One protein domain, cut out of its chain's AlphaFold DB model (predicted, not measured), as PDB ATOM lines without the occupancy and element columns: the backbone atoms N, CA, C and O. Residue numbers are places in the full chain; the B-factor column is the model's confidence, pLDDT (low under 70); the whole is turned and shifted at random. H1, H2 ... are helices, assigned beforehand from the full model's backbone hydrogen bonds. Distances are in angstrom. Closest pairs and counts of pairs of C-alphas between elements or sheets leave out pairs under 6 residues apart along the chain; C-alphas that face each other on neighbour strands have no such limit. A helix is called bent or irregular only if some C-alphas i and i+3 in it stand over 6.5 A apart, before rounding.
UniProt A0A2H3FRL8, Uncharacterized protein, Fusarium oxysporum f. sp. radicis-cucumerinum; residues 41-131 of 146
ATOM      1  N   LEU A  41      20.278   8.030  15.524       78.81
ATOM      2  CA  LEU A  41      19.419   7.531  14.449       78.81
ATOM      3  C   LEU A  41      17.920   7.791  14.704       78.81
ATOM      4  O   LEU A  41      17.149   7.973  13.770       78.81
ATOM      5  N   ASP A  42      17.507   7.864  15.970       72.69
ATOM      6  CA  ASP A  42      16.154   8.245  16.380       72.69
ATOM      7  C   ASP A  42      15.849   9.738  16.167       72.69
ATOM      8  O   ASP A  42      14.696  10.087  15.905       72.69
ATOM      9  N   ASN A  43      16.855  10.625  16.200       82.62
ATOM     10  CA  ASN A  43      16.651  12.036  15.855       82.62
ATOM     11  C   ASN A  43      16.281  12.214  14.380       82.62
ATOM     12  O   ASN A  43      15.539  13.146  14.066       82.62
ATOM     13  N   ASP A  44      16.779  11.346  13.495       83.88
ATOM     14  CA  ASP A  44      16.477  11.394  12.061       83.88
ATOM     15  C   ASP A  44      14.989  11.133  11.803       83.88
ATOM     16  O   ASP A  44      14.325  11.937  11.154       83.88
ATOM     17  N   LEU A  45      14.419  10.098  12.427       82.06
ATOM     18  CA  LEU A  45      12.993   9.775  12.300       82.06
ATOM     19  C   LEU A  45      12.088  10.884  12.836       82.06
ATOM     20  O   LEU A  45      11.178  11.324  12.138       82.06
ATOM     21  N   LEU A  46      12.389  11.404  14.029       84.19
ATOM     22  CA  LEU A  46      11.659  12.544  14.593       84.19
ATOM     23  C   LEU A  46      11.729  13.780  13.684       84.19
ATOM     24  O   LEU A  46      10.768  14.541  13.553       84.19
ATOM     25  N   SER A  47      12.881  13.990  13.051       89.19
ATOM     26  CA  SER A  47      13.105  15.101  12.130       89.19
ATOM     27  C   SER A  47      12.347  14.927  10.817       89.19
ATOM     28  O   SER A  47      11.810  15.905  10.287       89.19
ATOM     29  N   MET A  48      12.269  13.700  10.299       90.12
ATOM     30  CA  MET A  48      11.446  13.372   9.140       90.12
ATOM     31  C   MET A  48       9.955  13.555   9.442       90.12
ATOM     32  O   MET A  48       9.275  14.190   8.638       90.12
ATOM     33  N   ASP A  49       9.470  13.107  10.606       88.62
ATOM     34  CA  ASP A  49       8.080  13.303  11.050       88.62
ATOM     35  C   ASP A  49       7.723  14.793  11.123       88.62
ATOM     36  O   ASP A  49       6.705  15.239  10.585       88.62
ATOM     37  N   PHE A  50       8.608  15.604  11.716       91.94
ATOM     38  CA  PHE A  50       8.444  17.055  11.740       91.94
ATOM     39  C   PHE A  50       8.351  17.644  10.326       91.94
ATOM     40  O   PHE A  50       7.451  18.437  10.045       91.94
ATOM     41  N   LEU A  51       9.265  17.274   9.424       94.25
ATOM     42  CA  LEU A  51       9.281  17.802   8.061       94.25
ATOM     43  C   LEU A  51       8.059  17.362   7.244       94.25
ATOM     44  O   LEU A  51       7.513  18.187   6.511       94.25
ATOM     45  N   LEU A  52       7.600  16.115   7.386       94.00
ATOM     46  CA  LEU A  52       6.371  15.627   6.753       94.00
ATOM     47  C   LEU A  52       5.168  16.468   7.186       94.00
ATOM     48  O   LEU A  52       4.443  16.967   6.322       94.00
ATOM     49  N   ALA A  53       5.034  16.751   8.486       93.62
ATOM     50  CA  ALA A  53       3.986  17.632   8.998       93.62
ATOM     51  C   ALA A  53       4.088  19.064   8.427       93.62
ATOM     52  O   ALA A  53       3.075  19.681   8.091       93.62
ATOM     53  N   GLN A  54       5.303  19.604   8.254       95.44
ATOM     54  CA  GLN A  54       5.492  20.916   7.614       95.44
ATOM     55  C   GLN A  54       5.073  20.917   6.140       95.44
ATOM     56  O   GLN A  54       4.514  21.909   5.665       95.44
ATOM     57  N   PHE A  55       5.350  19.836   5.411       95.50
ATOM     58  CA  PHE A  55       4.907  19.675   4.031       95.50
ATOM     59  C   PHE A  55       3.386  19.531   3.929       95.50
ATOM     60  O   PHE A  55       2.792  20.118   3.029       95.50
ATOM     61  N   GLU A  56       2.748  18.790   4.834       94.88
ATOM     62  CA  GLU A  56       1.289  18.636   4.881       94.88
ATOM     63  C   GLU A  56       0.594  19.970   5.149       94.88
ATOM     64  O   GLU A  56      -0.256  20.379   4.358       94.88
ATOM     65  N   ALA A  57       1.050  20.716   6.158       94.69
ATOM     66  CA  ALA A  57       0.560  22.067   6.419       94.69
ATOM     67  C   ALA A  57       0.779  23.006   5.216       94.69
ATOM     68  O   ALA A  57      -0.081  23.823   4.889       94.69
ATOM     69  N   GLY A  58       1.918  22.879   4.523       93.62
ATOM     70  CA  GLY A  58       2.203  23.628   3.298       93.62
ATOM     71  C   GLY A  58       1.242  23.296   2.155       93.62
ATOM     72  O   GLY A  58       0.750  24.202   1.487       93.62
ATOM     73  N   LYS A  59       0.925  22.011   1.958       93.12
ATOM     74  CA  LYS A  59      -0.045  21.549   0.953       93.12
ATOM     75  C   LYS A  59      -1.440  22.111   1.206       93.12
ATOM     76  O   LYS A  59      -2.083  22.547   0.259       93.12
ATOM     77  N   GLU A  60      -1.892  22.107   2.459       93.69
ATOM     78  CA  GLU A  60      -3.192  22.667   2.838       93.69
ATOM     79  C   GLU A  60      -3.237  24.183   2.616       93.69
ATOM     80  O   GLU A  60      -4.175  24.695   2.009       93.69
ATOM     81  N   ALA A  61      -2.196  24.901   3.045       92.81
ATOM     82  CA  ALA A  61      -2.128  26.356   2.925       92.81
ATOM     83  C   ALA A  61      -2.000  26.852   1.474       92.81
ATOM     84  O   ALA A  61      -2.389  27.978   1.170       92.81
ATOM     85  N   ALA A  62      -1.433  26.033   0.586       92.75
ATOM     86  CA  ALA A  62      -1.135  26.397  -0.794       92.75
ATOM     87  C   ALA A  62      -2.007  25.663  -1.821       92.75
ATOM     88  O   ALA A  62      -1.623  25.603  -2.983       92.75
ATOM     89  N   ILE A  63      -3.156  25.103  -1.424       91.56
ATOM     90  CA  ILE A  63      -3.995  24.271  -2.303       91.56
ATOM     91  C   ILE A  63      -4.391  24.967  -3.618       91.56
ATOM     92  O   ILE A  63      -4.392  24.329  -4.669       91.56
ATOM     93  N   ASP A  64      -4.637  26.277  -3.566       93.06
ATOM     94  CA  ASP A  64      -5.009  27.104  -4.721       93.06
ATOM     95  C   ASP A  64      -3.805  27.814  -5.376       93.06
ATOM     96  O   ASP A  64      -3.973  28.576  -6.328       93.06
ATOM     97  N   ASP A  65      -2.581  27.594  -4.879       93.12
ATOM     98  CA  ASP A  65      -1.355  28.184  -5.422       93.12
ATOM     99  C   ASP A  65      -0.738  27.237  -6.473       93.12
ATOM    100  O   ASP A  65      -0.158  26.204  -6.114       93.12
ATOM    101  N   PRO A  66      -0.815  27.571  -7.777       92.19
ATOM    102  CA  PRO A  66      -0.384  26.675  -8.847       92.19
ATOM    103  C   PRO A  66       1.132  26.440  -8.871       92.19
ATOM    104  O   PRO A  66       1.586  25.501  -9.524       92.19
ATOM    105  N   VAL A  67       1.918  27.270  -8.179       92.12
ATOM    106  CA  VAL A  67       3.377  27.152  -8.112       92.12
ATOM    107  C   VAL A  67       3.795  26.398  -6.854       92.12
ATOM    108  O   VAL A  67       4.584  25.456  -6.929       92.12
ATOM    109  N   MET A  68       3.244  26.761  -5.697       94.56
ATOM    110  CA  MET A  68       3.653  26.174  -4.419       94.56
ATOM    111  C   MET A  68       3.064  24.779  -4.176       94.56
ATOM    112  O   MET A  68       3.775  23.907  -3.670       94.56
ATOM    113  N   ALA A  69       1.812  24.519  -4.570       93.75
ATOM    114  CA  ALA A  69       1.185  23.202  -4.412       93.75
ATOM    115  C   ALA A  69       2.016  22.046  -5.009       93.75
ATOM    116  O   ALA A  69       2.282  21.070  -4.294       93.75
ATOM    117  N   PRO A  70       2.471  22.095  -6.281       95.00
ATOM    118  CA  PRO A  70       3.280  21.014  -6.842       95.00
ATOM    119  C   PRO A  70       4.650  20.887  -6.164       95.00
ATOM    120  O   PRO A  70       5.152  19.766  -6.037       95.00
ATOM    121  N   MET A  71       5.237  21.987  -5.678       94.62
ATOM    122  CA  MET A  71       6.504  21.954  -4.937       94.62
ATOM    123  C   MET A  71       6.353  21.211  -3.608       94.62
ATOM    124  O   MET A  71       7.139  20.302  -3.328       94.62
ATOM    125  N   TYR A  72       5.314  21.523  -2.825       96.25
ATOM    126  CA  TYR A  72       5.054  20.818  -1.571       96.25
ATOM    127  C   TYR A  72       4.719  19.346  -1.790       96.25
ATOM    128  O   TYR A  72       5.246  18.492  -1.082       96.25
ATOM    129  N   ASN A  73       3.903  19.026  -2.797       94.75
ATOM    130  CA  ASN A  73       3.587  17.637  -3.130       94.75
ATOM    131  C   ASN A  73       4.836  16.841  -3.529       94.75
ATOM    132  O   ASN A  73       5.014  15.710  -3.078       94.75
ATOM    133  N   SER A  74       5.720  17.439  -4.331       95.75
ATOM    134  CA  SER A  74       6.966  16.795  -4.764       95.75
ATOM    135  C   SER A  74       7.934  16.585  -3.600       95.75
ATOM    136  O   SER A  74       8.518  15.508  -3.471       95.75
ATOM    137  N   GLY A  75       8.089  17.592  -2.737       95.12
ATOM    138  CA  GLY A  75       8.938  17.497  -1.552       95.12
ATOM    139  C   GLY A  75       8.420  16.471  -0.542       95.12
ATOM    140  O   GLY A  75       9.191  15.617  -0.105       95.12
ATOM    141  N   TRP A  76       7.111  16.473  -0.269       96.19
ATOM    142  CA  TRP A  76       6.458  15.472   0.579       96.19
ATOM    143  C   TRP A  76       6.671  14.058   0.033       96.19
ATOM    144  O   TRP A  76       7.146  13.190   0.754       96.19
ATOM    145  N   ALA A  77       6.406  13.830  -1.260       95.25
ATOM    146  CA  ALA A  77       6.551  12.507  -1.873       95.25
ATOM    147  C   ALA A  77       8.001  12.002  -1.836       95.25
ATOM    148  O   ALA A  77       8.253  10.807  -1.673       95.25
ATOM    149  N   LYS A  78       8.974  12.910  -1.981       95.06
ATOM    150  CA  LYS A  78      10.391  12.564  -1.854       95.06
ATOM    151  C   LYS A  78      10.736  12.159  -0.421       95.06
ATOM    152  O   LYS A  78      11.463  11.183  -0.250       95.06
ATOM    153  N   LEU A  79      10.235  12.891   0.571       93.31
ATOM    154  CA  LEU A  79      10.494  12.607   1.977       93.31
ATOM    155  C   LEU A  79       9.804  11.315   2.434       93.31
ATOM    156  O   LEU A  79      10.472  10.467   3.011       93.31
ATOM    157  N   ASP A  80       8.534  11.107   2.073       92.19
ATOM    158  CA  ASP A  80       7.777   9.872   2.341       92.19
ATOM    159  C   ASP A  80       8.496   8.637   1.777       92.19
ATOM    160  O   ASP A  80       8.612   7.610   2.442       92.19
ATOM    161  N   LYS A  81       9.085   8.746   0.576       92.06
ATOM    162  CA  LYS A  81       9.904   7.667   0.011       92.06
ATOM    163  C   LYS A  81      11.087   7.298   0.912       92.06
ATOM    164  O   LYS A  81      11.362   6.112   1.070       92.06
ATOM    165  N   TYR A  82      11.828   8.280   1.426       88.94
ATOM    166  CA  TYR A  82      12.979   7.994   2.290       88.94
ATOM    167  C   TYR A  82      12.548   7.509   3.665       88.94
ATOM    168  O   TYR A  82      13.165   6.579   4.174       88.94
ATOM    169  N   TYR A  83      11.464   8.063   4.205       87.38
ATOM    170  CA  TYR A  83      10.875   7.610   5.457       87.38
ATOM    171  C   TYR A  83      10.563   6.109   5.401       87.38
ATOM    172  O   TYR A  83      11.071   5.349   6.214       87.38
ATOM    173  N   ARG A  84       9.893   5.626   4.349       84.69
ATOM    174  CA  ARG A  84       9.618   4.184   4.175       84.69
ATOM    175  C   ARG A  84      10.874   3.304   4.139       84.69
ATOM    176  O   ARG A  84      10.857   2.188   4.641       84.69
ATOM    177  N   LEU A  85      11.983   3.794   3.579       84.44
ATOM    178  CA  LEU A  85      13.247   3.039   3.565       84.44
ATOM    179  C   LEU A  85      13.863   2.904   4.964       84.44
ATOM    180  O   LEU A  85      14.590   1.945   5.220       84.44
ATOM    181  N   THR A  86      13.595   3.852   5.866       78.88
ATOM    182  CA  THR A  86      14.031   3.730   7.263       78.88
ATOM    183  C   THR A  86      13.263   2.623   7.985       78.88
ATOM    184  O   THR A  86      13.857   1.877   8.757       78.88
ATOM    185  N   GLU A  87      11.984   2.429   7.663       70.50
ATOM    186  CA  GLU A  87      11.140   1.379   8.247       70.50
ATOM    187  C   GLU A  87      11.569  -0.028   7.819       70.50
ATOM    188  O   GLU A  87      11.477  -0.978   8.593       70.50
ATOM    189  N   GLU A  88      12.087  -0.165   6.597       75.31
ATOM    190  CA  GLU A  88      12.628  -1.427   6.077       75.31
ATOM    191  C   GLU A  88      13.985  -1.799   6.700       75.31
ATOM    192  O   GLU A  88      14.456  -2.927   6.544       75.31
ATOM    193  N   SER A  89      14.627  -0.873   7.417       82.62
ATOM    194  CA  SER A  89      15.938  -1.082   8.021       82.62
ATOM    195  C   SER A  89      15.819  -1.448   9.507       82.62
ATOM    196  O   SER A  89      15.434  -0.606  10.326       82.62
ATOM    197  N   PRO A  90      16.247  -2.663   9.915       81.56
ATOM    198  CA  PRO A  90      16.233  -3.085  11.318       81.56
ATOM    199  C   PRO A  90      16.971  -2.124  12.258       81.56
ATOM    200  O   PRO A  90      16.632  -2.039  13.434       81.56
ATOM    201  N   ALA A  91      17.966  -1.387  11.750       84.56
ATOM    202  CA  ALA A  91      18.752  -0.444  12.541       84.56
ATOM    203  C   ALA A  91      17.911   0.729  13.074       84.56
ATOM    204  O   ALA A  91      18.043   1.087  14.243       84.56
ATOM    205  N   TYR A  92      17.023   1.296  12.251       81.50
ATOM    206  CA  TYR A  92      16.162   2.420  12.644       81.50
ATOM    207  C   TYR A  92      15.090   1.973  13.641       81.50
ATOM    208  O   TYR A  92      14.883   2.621  14.668       81.50
ATOM    209  N   VAL A  93      14.480   0.810  13.393       82.81
ATOM    210  CA  VAL A  93      13.528   0.195  14.329       82.81
ATOM    211  C   VAL A  93      14.208  -0.090  15.675       82.81
ATOM    212  O   VAL A  93      13.657   0.210  16.736       82.81
ATOM    213  N   ALA A  94      15.437  -0.620  15.650       85.50
ATOM    214  CA  ALA A  94      16.194  -0.924  16.860       85.50
ATOM    215  C   ALA A  94      16.563   0.346  17.630       85.50
ATOM    216  O   ALA A  94      16.444   0.363  18.854       85.50
ATOM    217  N   ALA A  95      16.948   1.421  16.940       85.25
ATOM    218  CA  ALA A  95      17.256   2.700  17.573       85.25
ATOM    219  C   ALA A  95      16.058   3.267  18.353       85.25
ATOM    220  O   ALA A  95      16.221   3.638  19.516       85.25
ATOM    221  N   ILE A  96      14.846   3.249  17.779       83.19
ATOM    222  CA  ILE A  96      13.632   3.667  18.505       83.19
ATOM    223  C   ILE A  96      13.373   2.760  19.713       83.19
ATOM    224  O   ILE A  96      13.074   3.252  20.804       83.19
ATOM    225  N   MET A  97      13.483   1.437  19.543       82.44
ATOM    226  CA  MET A  97      13.222   0.488  20.630       82.44
ATOM    227  C   MET A  97      14.204   0.629  21.797       82.44
ATOM    228  O   MET A  97      13.803   0.478  22.953       82.44
ATOM    229  N   LEU A  98      15.473   0.914  21.503       82.31
ATOM    230  CA  LEU A  98      16.522   1.117  22.500       82.31
ATOM    231  C   LEU A  98      16.421   2.487  23.185       82.31
ATOM    232  O   LEU A  98      16.955   2.652  24.285       82.31
ATOM    233  N   HIS A  99      15.713   3.451  22.589       80.50
ATOM    234  CA  HIS A  99      15.503   4.758  23.196       80.50
ATOM    235  C   HIS A  99      14.545   4.653  24.405       80.50
ATOM    236  O   HIS A  99      13.376   4.279  24.247       80.50
ATOM    237  N   PRO A 100      14.985   5.006  25.632       80.31
ATOM    238  CA  PRO A 100      14.248   4.717  26.863       80.31
ATOM    239  C   PRO A 100      12.892   5.429  26.967       80.31
ATOM    240  O   PRO A 100      12.010   4.924  27.666       80.31
ATOM    241  N   SER A 101      12.719   6.555  26.269       78.88
ATOM    242  CA  SER A 101      11.477   7.341  26.265       78.88
ATOM    243  C   SER A 101      10.485   6.939  25.170       78.88
ATOM    244  O   SER A 101       9.313   7.269  25.293       78.88
ATOM    245  N   HIS A 102      10.924   6.260  24.102       76.06
ATOM    246  CA  HIS A 102      10.064   5.927  22.954       76.06
ATOM    247  C   HIS A 102       9.600   4.473  23.019       76.06
ATOM    248  O   HIS A 102       8.403   4.195  23.136       76.06
ATOM    249  N   LYS A 103      10.566   3.542  23.004       81.00
ATOM    250  CA  LYS A 103      10.339   2.093  23.042       81.00
ATOM    251  C   LYS A 103       9.251   1.669  22.039       81.00
ATOM    252  O   LYS A 103       9.111   2.236  20.961       81.00
ATOM    253  N   TRP A 104       8.462   0.659  22.401       81.19
ATOM    254  CA  TRP A 104       7.369   0.148  21.576       81.19
ATOM    255  C   TRP A 104       6.182   1.116  21.457       81.19
ATOM    256  O   TRP A 104       5.429   1.053  20.491       81.19
ATOM    257  N   HIS A 105       6.018   2.015  22.428       81.75
ATOM    258  CA  HIS A 105       4.893   2.942  22.478       81.75
ATOM    259  C   HIS A 105       4.899   3.897  21.280       81.75
ATOM    260  O   HIS A 105       3.891   4.005  20.592       81.75
ATOM    261  N   TYR A 106       6.063   4.469  20.956       80.44
ATOM    262  CA  TYR A 106       6.232   5.350  19.798       80.44
ATOM    263  C   TYR A 106       5.831   4.680  18.479       80.44
ATOM    264  O   TYR A 106       5.086   5.245  17.686       80.44
ATOM    265  N   ILE A 107       6.280   3.440  18.265       78.94
ATOM    266  CA  ILE A 107       5.963   2.678  17.049       78.94
ATOM    267  C   ILE A 107       4.447   2.450  16.944       78.94
ATOM    268  O   ILE A 107       3.880   2.528  15.861       78.94
ATOM    269  N   GLN A 108       3.762   2.187  18.057       80.38
ATOM    270  CA  GLN A 108       2.315   1.956  18.040       80.38
ATOM    271  C   GLN A 108       1.486   3.220  17.801       80.38
ATOM    272  O   GLN A 108       0.390   3.111  17.251       80.38
ATOM    273  N   GLU A 109       1.968   4.381  18.244       80.62
ATOM    274  CA  GLU A 109       1.244   5.651  18.129       80.62
ATOM    275  C   GLU A 109       1.501   6.360  16.801       80.62
ATOM    276  O   GLU A 109       0.566   6.894  16.203       80.62
ATOM    277  N   ASN A 110       2.746   6.341  16.323       77.44
ATOM    278  CA  ASN A 110       3.159   7.133  15.169       77.44
ATOM    279  C   ASN A 110       3.160   6.333  13.864       77.44
ATOM    280  O   ASN A 110       3.032   6.925  12.793       77.44
ATOM    281  N   TRP A 111       3.324   5.005  13.911       77.94
ATOM    282  CA  TRP A 111       3.437   4.199  12.692       77.94
ATOM    283  C   TRP A 111       2.111   3.538  12.322       77.94
ATOM    284  O   TRP A 111       1.250   3.246  13.157       77.94
ATOM    285  N   ARG A 112       1.940   3.249  11.028       75.94
ATOM    286  CA  ARG A 112       0.803   2.452  10.554       75.94
ATOM    287  C   ARG A 112       0.868   1.054  11.167       75.94
ATOM    288  O   ARG A 112       1.942   0.484  11.332       75.94
ATOM    289  N   LYS A 113      -0.296   0.456  11.436       77.81
ATOM    290  CA  LYS A 113      -0.385  -0.878  12.062       77.81
ATOM    291  C   LYS A 113       0.422  -1.950  11.319       77.81
ATOM    292  O   LYS A 113       1.141  -2.712  11.951       77.81
ATOM    293  N   GLU A 114       0.355  -1.949   9.990       77.38
ATOM    294  CA  GLU A 114       1.094  -2.875   9.116       77.38
ATOM    295  C   GLU A 114       2.620  -2.764   9.297       77.38
ATOM    296  O   GLU A 114       3.351  -3.757   9.253       77.38
ATOM    297  N   TRP A 115       3.105  -1.547   9.553       77.25
ATOM    298  CA  TRP A 115       4.520  -1.253   9.765       77.25
ATOM    299  C   TRP A 115       4.961  -1.663  11.163       77.25
ATOM    300  O   TRP A 115       6.012  -2.283  11.319       77.25
ATOM    301  N   ALA A 116       4.128  -1.414  12.174       80.44
ATOM    302  CA  ALA A 116       4.377  -1.879  13.533       80.44
ATOM    303  C   ALA A 116       4.467  -3.417  13.608       80.44
ATOM    304  O   ALA A 116       5.292  -3.954  14.344       80.44
ATOM    305  N   GLU A 117       3.651  -4.138  12.836       83.06
ATOM    306  CA  GLU A 117       3.712  -5.601  12.749       83.06
ATOM    307  C   GLU A 117       4.989  -6.084  12.051       83.06
ATOM    308  O   GLU A 117       5.710  -6.914  12.605       83.06
ATOM    309  N   SER A 118       5.323  -5.510  10.892       83.94
ATOM    310  CA  SER A 118       6.558  -5.831  10.153       83.94
ATOM    311  C   SER A 118       7.820  -5.571  10.988       83.94
ATOM    312  O   SER A 118       8.759  -6.370  10.986       83.94
ATOM    313  N   SER A 119       7.805  -4.498  11.780       83.12
ATOM    314  CA  SER A 119       8.896  -4.095  12.673       83.12
ATOM    315  C   SER A 119       9.207  -5.126  13.754       83.12
ATOM    316  O   SER A 119      10.377  -5.322  14.087       83.12
ATOM    317  N   LYS A 120       8.193  -5.829  14.283       83.69
ATOM    318  CA  LYS A 120       8.419  -6.913  15.257       83.69
ATOM    319  C   LYS A 120       9.255  -8.024  14.645       83.69
ATOM    320  O   LYS A 120      10.256  -8.417  15.230       83.69
ATOM    321  N   THR A 121       8.881  -8.469  13.449       85.94
ATOM    322  CA  THR A 121       9.590  -9.532  12.731       85.94
ATOM    323  C   THR A 121      11.039  -9.138  12.434       85.94
ATOM    324  O   THR A 121      11.948  -9.955  12.596       85.94
ATOM    325  N   LEU A 122      11.279  -7.877  12.051       86.94
ATOM    326  CA  LEU A 122      12.630  -7.349  11.817       86.94
ATOM    327  C   LEU A 122      13.474  -7.364  13.098       86.94
ATOM    328  O   LEU A 122      14.609  -7.840  13.076       86.94
ATOM    329  N   ILE A 123      12.919  -6.903  14.222       86.62
ATOM    330  CA  ILE A 123      13.617  -6.891  15.514       86.62
ATOM    331  C   ILE A 123      13.851  -8.296  16.053       86.62
ATOM    332  O   ILE A 123      14.927  -8.566  16.574       86.62
ATOM    333  N   GLU A 124      12.891  -9.206  15.919       87.12
ATOM    334  CA  GLU A 124      13.062 -10.602  16.322       87.12
ATOM    335  C   GLU A 124      14.168 -11.283  15.510       87.12
ATOM    336  O   GLU A 124      14.989 -12.013  16.066       87.12
ATOM    337  N   THR A 125      14.225 -11.015  14.204       89.06
ATOM    338  CA  THR A 125      15.292 -11.513  13.325       89.06
ATOM    339  C   THR A 125      16.647 -10.957  13.760       89.06
ATOM    340  O   THR A 125      17.575 -11.732  13.994       89.06
ATOM    341  N   LEU A 126      16.737  -9.638  13.964       88.25
ATOM    342  CA  LEU A 126      17.955  -8.970  14.422       88.25
ATOM    343  C   LEU A 126      18.401  -9.491  15.798       88.25
ATOM    344  O   LEU A 126      19.563  -9.822  16.005       88.25
ATOM    345  N   TRP A 127      17.477  -9.637  16.746       87.12
ATOM    346  CA  TRP A 127      17.777 -10.188  18.065       87.12
ATOM    347  C   TRP A 127      18.306 -11.618  17.975       87.12
ATOM    348  O   TRP A 127      19.257 -11.963  18.666       87.12
ATOM    349  N   ASN A 128      17.728 -12.463  17.120       88.06
ATOM    350  CA  ASN A 128      18.201 -13.835  16.955       88.06
ATOM    351  C   ASN A 128      19.611 -13.929  16.360       88.06
ATOM    352  O   ASN A 128      20.313 -14.887  16.678       88.06
ATOM    353  N   GLU A 129      20.014 -12.958  15.542       88.94
ATOM    354  CA  GLU A 129      21.367 -12.858  14.987       88.94
ATOM    355  C   GLU A 129      22.397 -12.438  16.048       88.94
ATOM    356  O   GLU A 129      23.490 -12.998  16.101       88.94
ATOM    357  N   TYR A 130      22.035 -11.491  16.921       84.69
ATOM    358  CA  TYR A 130      22.970 -10.871  17.870       84.69
ATOM    359  C   TYR A 130      22.848 -11.360  19.319       84.69
ATOM    360  O   TYR A 130      23.676 -10.983  20.154       84.69
ATOM    361  N   LYS A 131      21.838 -12.173  19.658       84.06
ATOM    362  CA  LYS A 131      21.676 -12.677  21.026       84.06
ATOM    363  C   LYS A 131      22.934 -13.443  21.448       84.06
ATOM    364  O   LYS A 131      23.464 -14.231  20.659       84.06
TER     365      LYS A 131
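What this domain is: This is residues 41 to 131 of the 146 residues of an uncharacterized protein of Fusarium oxysporum f. sp. radicis-cucumerinum (UniProt A0A2H3FRL8). A long helical hairpin, H1 and H2 side by side, has a small head of three helices, H3, H4 and H5, at the end where H1 begins and H2 ends. Short H3 is the middle of this head, with H4 and the longer H5 both set crosswise to it; the hairpin's turn makes one tip of the long axis and the end of H5 the other. The printed part has 91 residues with five named helices, in the order H1, H2, H3, H4, H5, and no named strand; the class is all helix. The whole is loose, with a radius of gyration of the C-alphas of 15.6 A, and a rod of 54 by 22 by 21 A.

How they stand to each other: H1, residues 41 to 61, and H2, residues 68 to 87, form a helical hairpin: they touch at a shallow tilt of 25 degrees and run opposite ways, the closest C-alphas being those of Phe 55 and Trp 76, 5.7 A apart. With residues 41 to 42 alone, H1 touches H3, residues 90 to 98, about perpendicular at 81 degrees; the closest C-alphas, of Asp 42 and Ile 96, are 5.6 A apart. H2 and H3 only just touch, with 3 pairs of C-alphas within 8 A, and only at the corner by their link; the closest C-alphas are those of Thr 86 and Tyr 92, at 5.9 A. H3 touches H4, residues 103 to 110, at 70.2 degrees, only just about perpendicular, with the C-alphas of Met 97 and Lys 103 closest at 4.1 A. H5, residues 113 to 130, touches H3 with residues 119 to 126 alone, about perpendicular at 87 degrees; the C-alphas of Pro 90 and Leu 122 are closest, at 5.6 A. H4 and H5 are close but not clearly touching, the closest C-alphas, of Ile 107 and Ala 116, being 6.0 A apart. H1 is apart from H4 and H5, and H2 from H4. Every O i to N i+4 pair is within hydrogen-bond range in H2 and H3, against 16 of 17 in H1, 3 of 4 in H4 and 13 of 14 in H5.

Where its parts are: H1 begins at C-alpha 41, (19.419, 7.531, 14.449), and is 30.8 A long from first to last C-alpha. H2 is 28.8 A long and ends at C-alpha 87, (11.140, 1.379, 8.247). H3 measures 11.9 A and H4 11.8 A; H4 is neither bent nor irregular, but only just: C-alphas 103 and 106 are 6.2 A apart. H5 is 26.1 A long and ends at C-alpha 130, (22.970, -10.871, 17.870).

The domain as a whole: The two C-alphas farthest apart, those of Asp 64 and Lys 131, are 54.4 A apart. The printed part has no cut and no long link: H1 to H2 is short, with 6 residues, and the other three links are tight. The mean pLDDT of the printed part is 86.5, and no printed residue is under 70.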